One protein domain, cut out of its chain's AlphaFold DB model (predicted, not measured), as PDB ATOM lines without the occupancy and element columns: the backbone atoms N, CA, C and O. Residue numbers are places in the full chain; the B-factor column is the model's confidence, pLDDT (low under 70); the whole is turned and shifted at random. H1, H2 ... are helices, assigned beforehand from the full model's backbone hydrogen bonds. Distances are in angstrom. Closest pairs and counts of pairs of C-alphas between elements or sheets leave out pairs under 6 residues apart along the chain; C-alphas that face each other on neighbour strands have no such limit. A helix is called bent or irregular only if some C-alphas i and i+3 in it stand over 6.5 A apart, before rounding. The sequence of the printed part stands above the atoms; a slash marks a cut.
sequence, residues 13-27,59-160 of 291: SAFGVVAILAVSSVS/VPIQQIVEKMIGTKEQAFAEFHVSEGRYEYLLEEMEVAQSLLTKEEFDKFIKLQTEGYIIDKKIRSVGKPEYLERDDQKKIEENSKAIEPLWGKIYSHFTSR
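What this domain is: This is residues 13 to 27 and 59 to 160 of the 291 residues of the protein "Regulatory sensor-transducer BlaR1/MecR1 family" of Bacillus cereus (UniProt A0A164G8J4). Arm H5a of the bent helix H5 folds back along the middle helix H4 as a hairpin, and arm H5b turns off steeply from H5a. On H4's other side H1 and H2 pack on H4 and H3, whose end meets arm H5b. The printed part, 117 residues with five named helices, H1 to H5 in order, is all helix and compact: radius of gyration of the C-alphas 14.7 A, spans 41 by 33 by 25 A.

Where its parts are: H5, residues 133 to 158, is one helix by its hydrogen bonds but bent, C-alphas 145 and 148 being 6.8 A apart; its arms are H5a, residues 133 to 145, and H5b, residues 148 to 158, and C-alpha 158 is at (91.325, 81.854, 139.280). H4, 102 to 125, measures 34.9 A; H3, 83 to 99, 24.8 A. H2 is 72 to 79; H1, 61 to 69, begins at (109.526, 96.570, 144.805).

How they stand to each other: H4 touches H5a with residues 111 to 118 alone, closest C-alphas Leu 111 and Asn 142, 6.0 A; their hairpin's tilt, 35.2 degrees, is only just steep. O i to N i+4 pairs are within hydrogen-bond range throughout, except H5b, 5 of 7.

The domain as a whole: Residues 28 to 58 are cut out, a 37.5 A gap between C-alphas 27 and 59. Residues 13 to 27 and 159 to 160 have pLDDT under 70.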
ATOM      1  N   SER A  13      86.477  99.982 147.096       33.00
ATOM      2  CA  SER A  13      86.359  99.817 148.544       33.00
ATOM      3  C   SER A  13      87.069 100.994 149.219       33.00
ATOM      4  O   SER A  13      88.162 101.390 148.823       33.00
ATOM      5  N   ALA A  14      86.450 101.569 150.251       32.38
ATOM      6  CA  ALA A  14      86.953 102.742 150.976       32.38
ATOM      7  C   ALA A  14      88.267 102.499 151.766       32.38
ATOM      8  O   ALA A  14      88.708 103.364 152.527       32.38
ATOM      9  N   PHE A  15      88.909 101.340 151.585       31.41
ATOM     10  CA  PHE A  15      90.112 100.909 152.303       31.41
ATOM     11  C   PHE A  15      91.335 100.668 151.401       31.41
ATOM     12  O   PHE A  15      92.271  99.977 151.789       31.41
ATOM     13  N   GLY A  16      91.376 101.320 150.238       30.14
ATOM     14  CA  GLY A  16      92.557 101.369 149.378       30.14
ATOM     15  C   GLY A  16      92.408 100.444 148.184       30.14
ATOM     16  O   GLY A  16      92.543  99.232 148.317       30.14
ATOM     17  N   VAL A  17      92.096 101.056 147.041       37.97
ATOM     18  CA  VAL A  17      92.185 100.529 145.670       37.97
ATOM     19  C   VAL A  17      92.119  98.996 145.562       37.97
ATOM     20  O   VAL A  17      93.084  98.332 145.199       37.97
ATOM     21  N   VAL A  18      90.957  98.405 145.856       35.22
ATOM     22  CA  VAL A  18      90.626  97.059 145.366       35.22
ATOM     23  C   VAL A  18      89.460  97.200 144.403       35.22
ATOM     24  O   VAL A  18      88.313  97.413 144.803       35.22
ATOM     25  N   ALA A  19      89.756  97.089 143.108       34.97
ATOM     26  CA  ALA A  19      88.736  96.851 142.102       34.97
ATOM     27  C   ALA A  19      88.213  95.421 142.299       34.97
ATOM     28  O   ALA A  19      88.877  94.447 141.940       34.97
ATOM     29  N   ILE A  20      87.026  95.283 142.896       33.38
ATOM     30  CA  ILE A  20      86.338  93.992 142.984       33.38
ATOM     31  C   ILE A  20      85.837  93.647 141.577       33.38
ATOM     32  O   ILE A  20      84.763  94.086 141.159       33.38
ATOM     33  N   LEU A  21      86.626  92.876 140.827       34.44
ATOM     34  CA  LEU A  21      86.209  92.333 139.539       34.44
ATOM     35  C   LEU A  21      85.273  91.145 139.769       34.44
ATOM     36  O   LEU A  21      85.674  90.084 140.243       34.44
ATOM     37  N   ALA A  22      83.998  91.317 139.420       31.72
ATOM     38  CA  ALA A  22      83.066  90.205 139.292       31.72
ATOM     39  C   ALA A  22      83.397  89.433 138.005       31.72
ATOM     40  O   ALA A  22      82.874  89.741 136.935       31.72
ATOM     41  N   VAL A  23      84.295  88.450 138.091       34.44
ATOM     42  CA  VAL A  23      84.558  87.535 136.974       34.44
ATOM     43  C   VAL A  23      83.415  86.521 136.915       34.44
ATOM     44  O   VAL A  23      83.153  85.809 137.882       34.44
ATOM     45  N   SER A  24      82.693  86.479 135.794       30.84
ATOM     46  CA  SER A  24      81.611  85.517 135.575       30.84
ATOM     47  C   SER A  24      82.175  84.097 135.475       30.84
ATOM     48  O   SER A  24      82.895  83.775 134.533       30.84
ATOM     49  N   SER A  25      81.802  83.242 136.419       37.50
ATOM     50  CA  SER A  25      82.256  81.855 136.611       37.50
ATOM     51  C   SER A  25      81.687  80.827 135.621       37.50
ATOM     52  O   SER A  25      81.823  79.626 135.848       37.50
ATOM     53  N   VAL A  26      81.076  81.252 134.504       31.67
ATOM     54  CA  VAL A  26      80.370  80.343 133.572       31.67
ATOM     55  C   VAL A  26      81.291  79.238 133.018       31.67
ATOM     56  O   VAL A  26      80.809  78.159 132.690       31.67
ATOM     57  N   SER A  27      82.611  79.440 133.005       33.00
ATOM     58  CA  SER A  27      83.580  78.440 132.534       33.00
ATOM     59  C   SER A  27      84.019  77.393 133.571       33.00
ATOM     60  O   SER A  27      84.635  76.408 133.180       33.00
ATOM     61  N   VAL A  59     114.286  97.416 139.746       73.81
ATOM     62  CA  VAL A  59     114.199  98.320 140.893       73.81
ATOM     63  C   VAL A  59     113.470  97.553 142.002       73.81
ATOM     64  O   VAL A  59     112.394  97.022 141.722       73.81
ATOM     65  N   PRO A  60     114.012  97.473 143.231       90.56
ATOM     66  CA  PRO A  60     113.354  96.753 144.314       90.56
ATOM     67  C   PRO A  60     111.904  97.218 144.485       90.56
ATOM     68  O   PRO A  60     111.659  98.424 144.545       90.56
ATOM     69  N   ILE A  61     110.960  96.278 144.614       93.00
ATOM     70  CA  ILE A  61     109.526  96.570 144.805       93.00
ATOM     71  C   ILE A  61     109.290  97.580 145.937       93.00
ATOM     72  O   ILE A  61     108.458  98.473 145.808       93.00
ATOM     73  N   GLN A  62     110.096  97.515 146.998       93.56
ATOM     74  CA  GLN A  62     110.100  98.501 148.078       93.56
ATOM     75  C   GLN A  62     110.278  99.940 147.563       93.56
ATOM     76  O   GLN A  62     109.471 100.810 147.867       93.56
ATOM     77  N   GLN A  63     111.293 100.192 146.729       94.62
ATOM     78  CA  GLN A  63     111.562 101.527 146.179       94.62
ATOM     79  C   GLN A  63     110.464 101.985 145.219       94.62
ATOM     80  O   GLN A  63     110.230 103.181 145.052       94.62
ATOM     81  N   ILE A  64     109.818 101.038 144.543       94.69
ATOM     82  CA  ILE A  64     108.674 101.314 143.685       94.69
ATOM     83  C   ILE A  64     107.494 101.790 144.536       94.69
ATOM     84  O   ILE A  64     106.976 102.876 144.286       94.69
ATOM     85  N   VAL A  65     107.105 101.029 145.561       95.38
ATOM     86  CA  VAL A  65     105.980 101.383 146.441       95.38
ATOM     87  C   VAL A  65     106.253 102.683 147.198       95.38
ATOM     88  O   VAL A  65     105.370 103.535 147.281       95.38
ATOM     89  N   GLU A  66     107.489 102.907 147.647       95.88
ATOM     90  CA  GLU A  66     107.898 104.175 148.260       95.88
ATOM     91  C   GLU A  66     107.743 105.370 147.312       95.88
ATOM     92  O   GLU A  66     107.335 106.448 147.739       95.88
ATOM     93  N   LYS A  67     107.984 105.199 146.008       95.38
ATOM     94  CA  LYS A  67     107.703 106.251 145.016       95.38
ATOM     95  C   LYS A  67     106.210 106.457 144.771       95.38
ATOM     96  O   LYS A  67     105.822 107.557 144.386       95.38
ATOM     97  N   MET A  68     105.390 105.421 144.950       94.50
ATOM     98  CA  MET A  68     103.940 105.507 144.760       94.50
ATOM     99  C   MET A  68     103.262 106.244 145.920       94.50
ATOM    100  O   MET A  68     102.446 107.131 145.681       94.50
ATOM    101  N   ILE A  69     103.569 105.861 147.165       94.50
ATOM    102  CA  ILE A  69     102.826 106.311 148.358       94.50
ATOM    103  C   ILE A  69     103.706 106.643 149.575       94.50
ATOM    104  O   ILE A  69     103.178 106.895 150.657       94.50
ATOM    105  N   GLY A  70     105.030 106.665 149.414       95.38
ATOM    106  CA  GLY A  70     105.979 106.918 150.497       95.38
ATOM    107  C   GLY A  70     106.330 105.678 151.321       95.38
ATOM    108  O   GLY A  70     105.913 104.551 151.028       95.38
ATOM    109  N   THR A  71     107.121 105.888 152.374       96.12
ATOM    110  CA  THR A  71     107.408 104.852 153.381       96.12
ATOM    111  C   THR A  71     106.126 104.403 154.080       96.12
ATOM    112  O   THR A  71     105.075 105.031 153.951       96.12
ATOM    113  N   LYS A  72     106.198 103.335 154.871       93.94
ATOM    114  CA  LYS A  72     105.066 102.826 155.657       93.94
ATOM    115  C   LYS A  72     104.407 103.915 156.515       93.94
ATOM    116  O   LYS A  72     103.184 104.032 156.553       93.94
ATOM    117  N   GLU A  73     105.221 104.758 157.143       94.75
ATOM    118  CA  GLU A  73     104.784 105.871 157.988       94.75
ATOM    119  C   GLU A  73     104.131 106.984 157.161       94.75
ATOM    120  O   GLU A  73     103.086 107.506 157.546       94.75
ATOM    121  N   GLN A  74     104.714 107.327 156.007       95.25
ATOM    122  CA  GLN A  74     104.158 108.331 155.093       95.25
ATOM    123  C   GLN A  74     102.838 107.854 154.478       95.25
ATOM    124  O   GLN A  74     101.867 108.605 154.437       95.25
ATOM    125  N   ALA A  75     102.770 106.588 154.075       93.69
ATOM    126  CA  ALA A  75     101.572 105.966 153.535       93.69
ATOM    127  C   ALA A  75     100.423 105.964 154.552       93.69
ATOM    128  O   ALA A  75      99.276 106.257 154.202       93.69
ATOM    129  N   PHE A  76     100.721 105.702 155.825       90.69
ATOM    130  CA  PHE A  76      99.744 105.844 156.896       90.69
ATOM    131  C   PHE A  76      99.327 107.307 157.096       90.69
ATOM    132  O   PHE A  76      98.136 107.611 157.084       90.69
ATOM    133  N   ALA A  77     100.284 108.227 157.226       90.44
ATOM    134  CA  ALA A  77      99.999 109.632 157.509       90.44
ATOM    135  C   ALA A  77      99.216 110.329 156.381       90.44
ATOM    136  O   ALA A  77      98.305 111.113 156.642       90.44
ATOM    137  N   GLU A  78      99.555 110.051 155.122       90.50
ATOM    138  CA  GLU A  78      98.996 110.759 153.971       90.50
ATOM    139  C   GLU A  78      97.819 110.034 153.323       90.50
ATOM    140  O   GLU A  78      96.864 110.677 152.878       90.50
ATOM    141  N   PHE A  79      97.880 108.705 153.262       86.88
ATOM    142  CA  PHE A  79      96.914 107.881 152.536       86.88
ATOM    143  C   PHE A  79      96.080 106.989 153.464       86.88
ATOM    144  O   PHE A  79      95.142 106.345 152.994       86.88
ATOM    145  N   HIS A  80      96.361 106.988 154.775       86.56
ATOM    146  CA  HIS A  80      95.700 106.136 155.773       86.56
ATOM    147  C   HIS A  80      95.810 104.644 155.433       86.56
ATOM    148  O   HIS A  80      94.923 103.846 155.741       86.56
ATOM    149  N   VAL A  81      96.908 104.269 154.775       85.38
ATOM    150  CA  VAL A  81      97.235 102.877 154.470       85.38
ATOM    151  C   VAL A  81      97.807 102.247 155.734       85.38
ATOM    152  O   VAL A  81      98.824 102.697 156.252       85.38
ATOM    153  N   SER A  82      97.135 101.222 156.256       85.50
ATOM    154  CA  SER A  82      97.627 100.487 157.419       85.50
ATOM    155  C   SER A  82      98.891  99.696 157.085       85.50
ATOM    156  O   SER A  82      99.130  99.327 155.937       85.50
ATOM    157  N   GLU A  83      99.659  99.362 158.119       84.38
ATOM    158  CA  GLU A  83     100.839  98.498 158.040       84.38
ATOM    159  C   GLU A  83     100.576  97.201 157.258       84.38
ATOM    160  O   GLU A  83     101.276  96.922 156.286       84.38
ATOM    161  N   GLY A  84      99.507  96.474 157.597       79.88
ATOM    162  CA  GLY A  84      99.144  95.245 156.887       79.88
ATOM    163  C   GLY A  84      98.742  95.472 155.425       79.88
ATOM    164  O   GLY A  84      99.066  94.655 154.566       79.88
ATOM    165  N   ARG A  85      98.079  96.593 155.090       85.06
ATOM    166  CA  ARG A  85      97.751  96.902 153.686       85.06
ATOM    167  C   ARG A  85      98.995  97.283 152.887       85.06
ATOM    168  O   ARG A  85      99.053  96.951 151.705       85.06
ATOM    169  N   TYR A  86      99.957  97.956 153.517       88.94
ATOM    170  CA  TYR A  86     101.241  98.299 152.908       88.94
ATOM    171  C   TYR A  86     102.038  97.036 152.563       88.94
ATOM    172  O   TYR A  86     102.527  96.898 151.448       88.94
ATOM    173  N   GLU A  87     102.100  96.075 153.486       88.62
ATOM    174  CA  GLU A  87     102.741  94.776 153.244       88.62
ATOM    175  C   GLU A  87     102.046  93.996 152.126       88.62
ATOM    176  O   GLU A  87     102.707  93.486 151.224       88.62
ATOM    177  N   TYR A  88     100.711  93.980 152.121       83.94
ATOM    178  CA  TYR A  88      99.951  93.364 151.036       83.94
ATOM    179  C   TYR A  88     100.186  94.069 149.688       83.94
ATOM    180  O   TYR A  88     100.262  93.413 148.656       83.94
ATOM    181  N   LEU A  89     100.355  95.396 149.678       89.50
ATOM    182  CA  LEU A  89     100.658  96.151 148.458       89.50
ATOM    183  C   LEU A  89     102.022  95.766 147.871       89.50
ATOM    184  O   LEU A  89     102.131  95.624 146.655       89.50
ATOM    185  N   LEU A  90     103.046  95.582 148.711       91.19
ATOM    186  CA  LEU A  90     104.358  95.099 148.264       91.19
ATOM    187  C   LEU A  90     104.223  93.740 147.567       91.19
ATOM    188  O   LEU A  90     104.734  93.558 146.464       91.19
ATOM    189  N   GLU A  91     103.474  92.816 148.166       89.31
ATOM    190  CA  GLU A  91     103.243  91.496 147.581       89.31
ATOM    191  C   GLU A  91     102.441  91.570 146.267       89.31
ATOM    192  O   GLU A  91     102.787  90.907 145.288       89.31
ATOM    193  N   GLU A  92     101.410  92.419 146.199       89.88
ATOM    194  CA  GLU A  92     100.655  92.662 144.964       89.88
ATOM    195  C   GLU A  92     101.548  93.202 143.840       89.88
ATOM    196  O   GLU A  92     101.389  92.789 142.688       89.88
ATOM    197  N   MET A  93     102.491  94.099 144.153       93.38
ATOM    198  CA  MET A  93     103.430  94.635 143.165       93.38
ATOM    199  C   MET A  93     104.427  93.578 142.687       93.38
ATOM    200  O   MET A  93     104.694  93.515 141.490       93.38
ATOM    201  N   GLU A  94     104.935  92.724 143.577       92.88
ATOM    202  CA  GLU A  94     105.826  91.614 143.208       92.88
ATOM    203  C   GLU A  94     105.125  90.631 142.259       92.88
ATOM    204  O   GLU A  94     105.652  90.262 141.204       92.88
ATOM    205  N   VAL A  95     103.879  90.269 142.570       90.50
ATOM    206  CA  VAL A  95     103.068  89.421 141.692       90.50
ATOM    207  C   VAL A  95     102.802  90.110 140.355       90.50
ATOM    208  O   VAL A  95     102.985  89.492 139.304       90.50
ATOM    209  N   ALA A  96     102.385  91.376 140.370       92.88
ATOM    210  CA  ALA A  96     102.111  92.126 139.151       92.88
ATOM    211  C   ALA A  96     103.353  92.218 138.254       92.88
ATOM    212  O   ALA A  96     103.237  91.990 137.050       92.88
ATOM    213  N   GLN A  97     104.535  92.460 138.827       94.31
ATOM    214  CA  GLN A  97     105.804  92.485 138.097       94.31
ATOM    215  C   GLN A  97     106.090  91.150 137.403       94.31
ATOM    216  O   GLN A  97     106.515  91.132 136.251       94.31
ATOM    217  N   SER A  98     105.799  90.031 138.071       92.44
ATOM    218  CA  SER A  98     106.033  88.695 137.512       92.44
ATOM    219  C   SER A  98     105.070  88.302 136.377       92.44
ATOM    220  O   SER A  98     105.395  87.434 135.566       92.44
ATOM    221  N   LEU A  99     103.877  88.911 136.315       91.19
ATOM    222  CA  LEU A  99     102.801  88.522 135.389       91.19
ATOM    223  C   LEU A  99     102.584  89.506 134.232       91.19
ATOM    224  O   LEU A  99     102.035  89.128 133.189       91.19
ATOM    225  N   LEU A 100     102.955  90.768 134.418       93.25
ATOM    226  CA  LEU A 100     102.795  91.824 133.428       93.25
ATOM    227  C   LEU A 100     104.075  91.995 132.603       93.25
ATOM    228  O   LEU A 100     105.181  91.721 133.059       93.25
ATOM    229  N   THR A 101     103.941  92.470 131.365       95.69
ATOM    230  CA  THR A 101     105.108  92.979 130.631       95.69
ATOM    231  C   THR A 101     105.625  94.245 131.312       95.69
ATOM    232  O   THR A 101     104.889  94.907 132.041       95.69
ATOM    233  N   LYS A 102     106.868  94.646 131.029       94.44
ATOM    234  CA  LYS A 102     107.425  95.894 131.567       94.44
ATOM    235  C   LYS A 102     106.521  97.108 131.304       94.44
ATOM    236  O   LYS A 102     106.245  97.873 132.215       94.44
ATOM    237  N   GLU A 103     106.009  97.245 130.081       96.44
ATOM    238  CA  GLU A 103     105.109  98.346 129.700       96.44
ATOM    239  C   GLU A 103     103.762  98.282 130.433       96.44
ATOM    240  O   GLU A 103     103.234  99.305 130.872       96.44
ATOM    241  N   GLU A 104     103.200  97.081 130.582       97.00
ATOM    242  CA  GLU A 104     101.970  96.861 131.345       97.00
ATOM    243  C   GLU A 104     102.173  97.170 132.831       97.00
ATOM    244  O   GLU A 104     101.302  97.788 133.439       97.00
ATOM    245  N   PHE A 105     103.311  96.774 133.403       96.19
ATOM    246  CA  PHE A 105     103.657  97.012 134.799       96.19
ATOM    247  C   PHE A 105     103.909  98.499 135.068       96.19
ATOM    248  O   PHE A 105     103.298  99.057 135.973       96.19
ATOM    249  N   ASP A 106     104.690  99.185 134.231       96.19
ATOM    250  CA  ASP A 106     104.907 100.635 134.336       96.19
ATOM    251  C   ASP A 106     103.572 101.401 134.258       96.19
ATOM    252  O   ASP A 106     103.305 102.324 135.038       96.19
ATOM    253  N   LYS A 107     102.678 100.980 133.351       96.62
ATOM    254  CA  LYS A 107     101.318 101.523 133.259       96.62
ATOM    255  C   LYS A 107     100.499 101.216 134.514       96.62
ATOM    256  O   LYS A 107      99.801 102.101 135.004       96.62
ATOM    257  N   PHE A 108     100.572  99.993 135.030       94.62
ATOM    258  CA  PHE A 108      99.876  99.570 136.243       94.62
ATOM    259  C   PHE A 108     100.273 100.434 137.443       94.62
ATOM    260  O   PHE A 108      99.402 100.981 138.113       94.62
ATOM    261  N   ILE A 109     101.574 100.642 137.652       95.31
ATOM    262  CA  ILE A 109     102.144 101.463 138.730       95.31
ATOM    263  C   ILE A 109     101.597 102.886 138.674       95.31
ATOM    264  O   ILE A 109     101.142 103.433 139.683       95.31
ATOM    265  N   LYS A 110     101.600 103.484 137.477       95.69
ATOM    266  CA  LYS A 110     101.075 104.834 137.263       95.69
ATOM    267  C   LYS A 110      99.592 104.921 137.632       95.69
ATOM    268  O   LYS A 110      99.205 105.804 138.392       95.69
ATOM    269  N   LEU A 111      98.781 103.988 137.133       93.56
ATOM    270  CA  LEU A 111      97.339 103.942 137.386       93.56
ATOM    271  C   LEU A 111      97.019 103.725 138.877       93.56
ATOM    272  O   LEU A 111      96.142 104.394 139.424       93.56
ATOM    273  N   GLN A 112      97.769 102.853 139.558       92.38
ATOM    274  CA  GLN A 112      97.661 102.643 141.006       92.38
ATOM    275  C   GLN A 112      97.995 103.915 141.792       92.38
ATOM    276  O   GLN A 112      97.235 104.325 142.668       92.38
ATOM    277  N   THR A 113      99.098 104.581 141.440       93.50
ATOM    278  CA  THR A 113      99.529 105.839 142.074       93.50
ATOM    279  C   THR A 113      98.469 106.930 141.924       93.50
ATOM    280  O   THR A 113      98.097 107.586 142.896       93.50
ATOM    281  N   GLU A 114      97.925 107.094 140.715       91.69
ATOM    282  CA  GLU A 114      96.821 108.021 140.453       91.69
ATOM    283  C   GLU A 114      95.579 107.678 141.289       91.69
ATOM    284  O   GLU A 114      94.919 108.584 141.799       91.69
ATOM    285  N   GLY A 115      95.294 106.387 141.491       89.44
ATOM    286  CA  GLY A 115      94.227 105.910 142.373       89.44
ATOM    287  C   GLY A 115      94.406 106.366 143.822       89.44
ATOM    288  O   GLY A 115      93.496 106.969 144.384       89.44
ATOM    289  N   TYR A 116      95.595 106.172 144.401       90.25
ATOM    290  CA  TYR A 116      95.903 106.633 145.762       90.25
ATOM    291  C   TYR A 116      95.801 108.157 145.915       90.25
ATOM    292  O   TYR A 116      95.265 108.652 146.909       90.25
ATOM    293  N   ILE A 117      96.274 108.918 144.924       91.31
ATOM    294  CA  ILE A 117      96.171 110.386 144.925       91.31
ATOM    295  C   ILE A 117      94.705 110.830 144.899       91.31
ATOM    296  O   ILE A 117      94.329 111.766 145.609       91.31
ATOM    297  N   ILE A 118      93.862 110.171 144.101       87.56
ATOM    298  CA  ILE A 118      92.433 110.480 144.046       87.56
ATOM    299  C   ILE A 118      91.740 110.100 145.358       87.56
ATOM    300  O   ILE A 118      90.991 110.916 145.891       87.56
ATOM    301  N   ASP A 119      92.029 108.931 145.930       83.75
ATOM    302  CA  ASP A 119      91.478 108.514 147.226       83.75
ATOM    303  C   ASP A 119      91.825 109.521 148.335       83.75
ATOM    304  O   ASP A 119      90.966 109.879 149.147       83.75
ATOM    305  N   LYS A 120      93.055 110.053 148.336       87.75
ATOM    306  CA  LYS A 120      93.470 111.141 149.237       87.75
ATOM    307  C   LYS A 120      92.582 112.379 149.065       87.75
ATOM    308  O   LYS A 120      92.091 112.912 150.059       87.75
ATOM    309  N   LYS A 121      92.310 112.803 147.825       88.19
ATOM    310  CA  LYS A 121      91.407 113.937 147.545       88.19
ATOM    311  C   LYS A 121      89.973 113.663 147.993       88.19
ATOM    312  O   LYS A 121      89.368 114.533 148.614       88.19
ATOM    313  N   ILE A 122      89.444 112.464 147.728       85.56
ATOM    314  CA  ILE A 122      88.095 112.054 148.152       85.56
ATOM    315  C   ILE A 122      87.965 112.178 149.667       85.56
ATOM    316  O   ILE A 122      86.963 112.697 150.142       85.56
ATOM    317  N   ARG A 123      88.980 111.758 150.432       82.81
ATOM    318  CA  ARG A 123      88.981 111.905 151.895       82.81
ATOM    319  C   ARG A 123      88.943 113.370 152.333       82.81
ATOM    320  O   ARG A 123      88.277 113.673 153.315       82.81
ATOM    321  N   SER A 124      89.604 114.273 151.608       87.12
ATOM    322  CA  SER A 124      89.569 115.712 151.905       87.12
ATOM    323  C   SER A 124      88.208 116.350 151.623       87.12
ATOM    324  O   SER A 124      87.766 117.192 152.399       87.12
ATOM    325  N   VAL A 125      87.538 115.959 150.534       87.38
ATOM    326  CA  VAL A 125      86.219 116.515 150.166       87.38
ATOM    327  C   VAL A 125      85.044 115.725 150.753       87.38
ATOM    328  O   VAL A 125      83.910 116.186 150.731       87.38
ATOM    329  N   GLY A 126      85.288 114.529 151.284       81.50
ATOM    330  CA  GLY A 126      84.314 113.631 151.903       81.50
ATOM    331  C   GLY A 126      83.626 112.659 150.939       81.50
ATOM    332  O   GLY A 126      83.369 111.517 151.323       81.50
ATOM    333  N   LYS A 127      83.321 113.070 149.699       77.69
ATOM    334  CA  LYS A 127      82.652 112.212 148.704       77.69
ATOM    335  C   LYS A 127      83.182 112.408 147.277       77.69
ATOM    336  O   LYS A 127      83.531 113.535 146.926       77.69
ATOM    337  N   PRO A 128      83.187 111.362 146.426       74.69
ATOM    338  CA  PRO A 128      83.659 111.465 145.042       74.69
ATOM    339  C   PRO A 128      82.921 112.515 144.202       74.69
ATOM    340  O   PRO A 128      83.531 113.152 143.349       74.69
ATOM    341  N   GLU A 129      81.628 112.743 144.454       82.44
ATOM    342  CA  GLU A 129      80.807 113.709 143.707       82.44
ATOM    343  C   GLU A 129      81.203 115.168 143.971       82.44
ATOM    344  O   GLU A 129      80.812 116.058 143.216       82.44
ATOM    345  N   TYR A 130      81.973 115.415 145.037       87.38
ATOM    346  CA  TYR A 130      82.498 116.735 145.392       87.38
ATOM    347  C   TYR A 130      83.893 117.001 144.818       87.38
ATOM    348  O   TYR A 130      84.447 118.073 145.040       87.38
ATOM    349  N   LEU A 131      84.471 116.046 144.086       85.81
ATOM    350  CA  LEU A 131      85.688 116.288 143.321       85.81
ATOM    351  C   LEU A 131      85.413 117.193 142.117       85.81
ATOM    352  O   LEU A 131      84.322 117.173 141.544       85.81
ATOM    353  N   GLU A 132      86.450 117.899 141.678       90.00
ATOM    354  CA  GLU A 132      86.449 118.614 140.404       90.00
ATOM    355  C   GLU A 132      86.133 117.671 139.235       90.00
ATOM    356  O   GLU A 132      86.506 116.492 139.240       90.00
ATOM    357  N   ARG A 133      85.477 118.193 138.189       87.62
ATOM    358  CA  ARG A 133      85.046 117.383 137.031       87.62
ATOM    359  C   ARG A 133      86.193 116.607 136.385       87.62
ATOM    360  O   ARG A 133      85.997 115.467 135.967       87.62
ATOM    361  N   ASP A 134      87.380 117.201 136.324       89.25
ATOM    362  CA  ASP A 134      88.561 116.554 135.752       89.25
ATOM    363  C   ASP A 134      89.026 115.358 136.589       89.25
ATOM    364  O   ASP A 134      89.418 114.334 136.033       89.25
ATOM    365  N   ASP A 135      88.941 115.443 137.919       86.06
ATOM    366  CA  ASP A 135      89.279 114.327 138.804       86.06
ATOM    367  C   ASP A 135      88.217 113.219 138.728       86.06
ATOM    368  O   ASP A 135      88.566 112.040 138.680       86.06
ATOM    369  N   GLN A 136      86.932 113.571 138.612       81.69
ATOM    370  CA  GLN A 136      85.868 112.587 138.367       81.69
ATOM    371  C   GLN A 136      86.078 111.840 137.044       81.69
ATOM    372  O   GLN A 136      85.960 110.614 136.986       81.69
ATOM    373  N   LYS A 137      86.446 112.563 135.981       87.94
ATOM    374  CA  LYS A 137      86.758 111.962 134.680       87.94
ATOM    375  C   LYS A 137      87.973 111.034 134.768       87.94
ATOM    376  O   LYS A 137      87.928 109.926 134.236       87.94
ATOM    377  N   LYS A 138      89.020 111.439 135.498       87.00
ATOM    378  CA  LYS A 138      90.198 110.596 135.754       87.00
ATOM    379  C   LYS A 138      89.849 109.306 136.486       87.00
ATOM    380  O   LYS A 138      90.425 108.281 136.146       87.00
ATOM    381  N   ILE A 139      88.905 109.313 137.432       82.12
ATOM    382  CA  ILE A 139      88.436 108.074 138.084       82.12
ATOM    383  C   ILE A 139      87.913 107.089 137.041       82.12
ATOM    384  O   ILE A 139      88.291 105.916 137.043       82.12
ATOM    385  N   GLU A 140      87.042 107.556 136.146       82.94
ATOM    386  CA  GLU A 140      86.429 106.695 135.138       82.94
ATOM    387  C   GLU A 140      87.467 106.163 134.137       82.94
ATOM    388  O   GLU A 140      87.474 104.969 133.825       82.94
ATOM    389  N   GLU A 141      88.357 107.031 133.655       88.62
ATOM    390  CA  GLU A 141      89.425 106.667 132.719       88.62
ATOM    391  C   GLU A 141      90.428 105.693 133.349       88.62
ATOM    392  O   GLU A 141      90.740 104.663 132.746       88.62
ATOM    393  N   ASN A 142      90.877 105.970 134.576       87.19
ATOM    394  CA  ASN A 142      91.792 105.111 135.322       87.19
ATOM    395  C   ASN A 142      91.162 103.730 135.565       87.19
ATOM    396  O   ASN A 142      91.758 102.708 135.231       87.19
ATOM    397  N   SER A 143      89.905 103.690 136.024       82.75
ATOM    398  CA  SER A 143      89.158 102.443 136.246       82.75
ATOM    399  C   SER A 143      89.100 101.563 134.987       82.75
ATOM    400  O   SER A 143      89.424 100.376 135.037       82.75
ATOM    401  N   LYS A 144      88.774 102.150 133.825       87.94
ATOM    402  CA  LYS A 144      88.753 101.426 132.540       87.94
ATOM    403  C   LYS A 144      90.143 100.952 132.111       87.94
ATOM    404  O   LYS A 144      90.269  99.892 131.503       87.94
ATOM    405  N   ALA A 145      91.180 101.740 132.388       88.81
ATOM    406  CA  ALA A 145      92.544 101.435 131.977       88.81
ATOM    407  C   ALA A 145      93.212 100.363 132.851       88.81
ATOM    408  O   ALA A 145      94.019  99.589 132.331       88.81
ATOM    409  N   ILE A 146      92.885 100.315 134.147       89.62
ATOM    410  CA  ILE A 146      93.485  99.387 135.111       89.62
ATOM    411  C   ILE A 146      92.775  98.026 135.147       89.62
ATOM    412  O   ILE A 146      93.414  97.009 135.410       89.62
ATOM    413  N   GLU A 147      91.476  97.984 134.821       87.00
ATOM    414  CA  GLU A 147      90.663  96.759 134.763       87.00
ATOM    415  C   GLU A 147      91.322  95.601 133.984       87.00
ATOM    416  O   GLU A 147      91.428  94.511 134.552       87.00
ATOM    417  N   PRO A 148      91.803  95.769 132.734       89.00
ATOM    418  CA  PRO A 148      92.409  94.658 131.996       89.00
ATOM    419  C   PRO A 148      93.708  94.137 132.632       89.00
ATOM    420  O   PRO A 148      93.986  92.941 132.543       89.00
ATOM    421  N   LEU A 149      94.478  94.999 133.308       91.06
ATOM    422  CA  LEU A 149      95.724  94.616 133.988       91.06
ATOM    423  C   LEU A 149      95.419  93.744 135.209       91.06
ATOM    424  O   LEU A 149      95.980  92.658 135.357       91.06
ATOM    425  N   TRP A 150      94.442  94.159 136.022       87.12
ATOM    426  CA  TRP A 150      93.928  93.333 137.115       87.12
ATOM    427  C   TRP A 150      93.291  92.036 136.618       87.12
ATOM    428  O   TRP A 150      93.477  90.992 137.233       87.12
ATOM    429  N   GLY A 151      92.589  92.072 135.483       85.56
ATOM    430  CA  GLY A 151      92.047  90.874 134.845       85.56
ATOM    431  C   GLY A 151      93.133  89.840 134.538       85.56
ATOM    432  O   GLY A 151      92.959  88.660 134.848       85.56
ATOM    433  N   LYS A 152      94.279  90.281 134.006       87.88
ATOM    434  CA  LYS A 152      95.437  89.416 133.741       87.88
ATOM    435  C   LYS A 152      96.028  88.849 135.033       87.88
ATOM    436  O   LYS A 152      96.180  87.632 135.126       87.88
ATOM    437  N   ILE A 153      96.258  89.689 136.045       85.81
ATOM    438  CA  ILE A 153      96.770  89.253 137.357       85.81
ATOM    439  C   ILE A 153      95.829  88.218 137.988       85.81
ATOM    440  O   ILE A 153      96.252  87.113 138.311       85.81
ATOM    441  N   TYR A 154      94.533  88.519 138.107       82.88
ATOM    442  CA  TYR A 154      93.575  87.613 138.745       82.88
ATOM    443  C   TYR A 154      93.369  86.313 137.969       82.88
ATOM    444  O   TYR A 154      93.175  85.272 138.595       82.88
ATOM    445  N   SER A 155      93.452  86.332 136.632       81.94
ATOM    446  CA  SER A 155      93.321  85.116 135.815       81.94
ATOM    447  C   SER A 155      94.367  84.046 136.153       81.94
ATOM    448  O   SER A 155      94.088  82.851 136.043       81.94
ATOM    449  N   HIS A 156      95.539  84.458 136.648       82.56
ATOM    450  CA  HIS A 156      96.585  83.549 137.117       82.56
ATOM    451  C   HIS A 156      96.183  82.769 138.383       82.56
ATOM    452  O   HIS A 156      96.651  81.651 138.607       82.56
ATOM    453  N   PHE A 157      95.308  83.344 139.211       76.69
ATOM    454  CA  PHE A 157      94.875  82.755 140.482       76.69
ATOM    455  C   PHE A 157      93.526  82.044 140.383       76.69
ATOM    456  O   PHE A 157      93.279  81.101 141.127       76.69
ATOM    457  N   THR A 158      92.658  82.454 139.457       71.25
ATOM    458  CA  THR A 158      91.325  81.854 139.280       71.25
ATOM    459  C   THR A 158      91.307  80.627 138.368       71.25
ATOM    460  O   THR A 158      90.302  79.924 138.328       71.25
ATOM    461  N   SER A 159      92.398  80.351 137.648       67.50
ATOM    462  CA  SER A 159      92.537  79.195 136.747       67.50
ATOM    463  C   SER A 159      93.125  77.945 137.412       67.50
ATOM    464  O   SER A 159      93.258  76.911 136.761       67.50
ATOM    465  N   ARG A 160      93.484  78.019 138.700       66.88
ATOM    466  CA  ARG A 160      94.102  76.903 139.425       66.88
ATOM    467  C   ARG A 160      93.041  75.898 139.897       66.88
ATOM    468  O   ARG A 160      91.963  76.323 140.316       66.88
TER     469      ARG A 160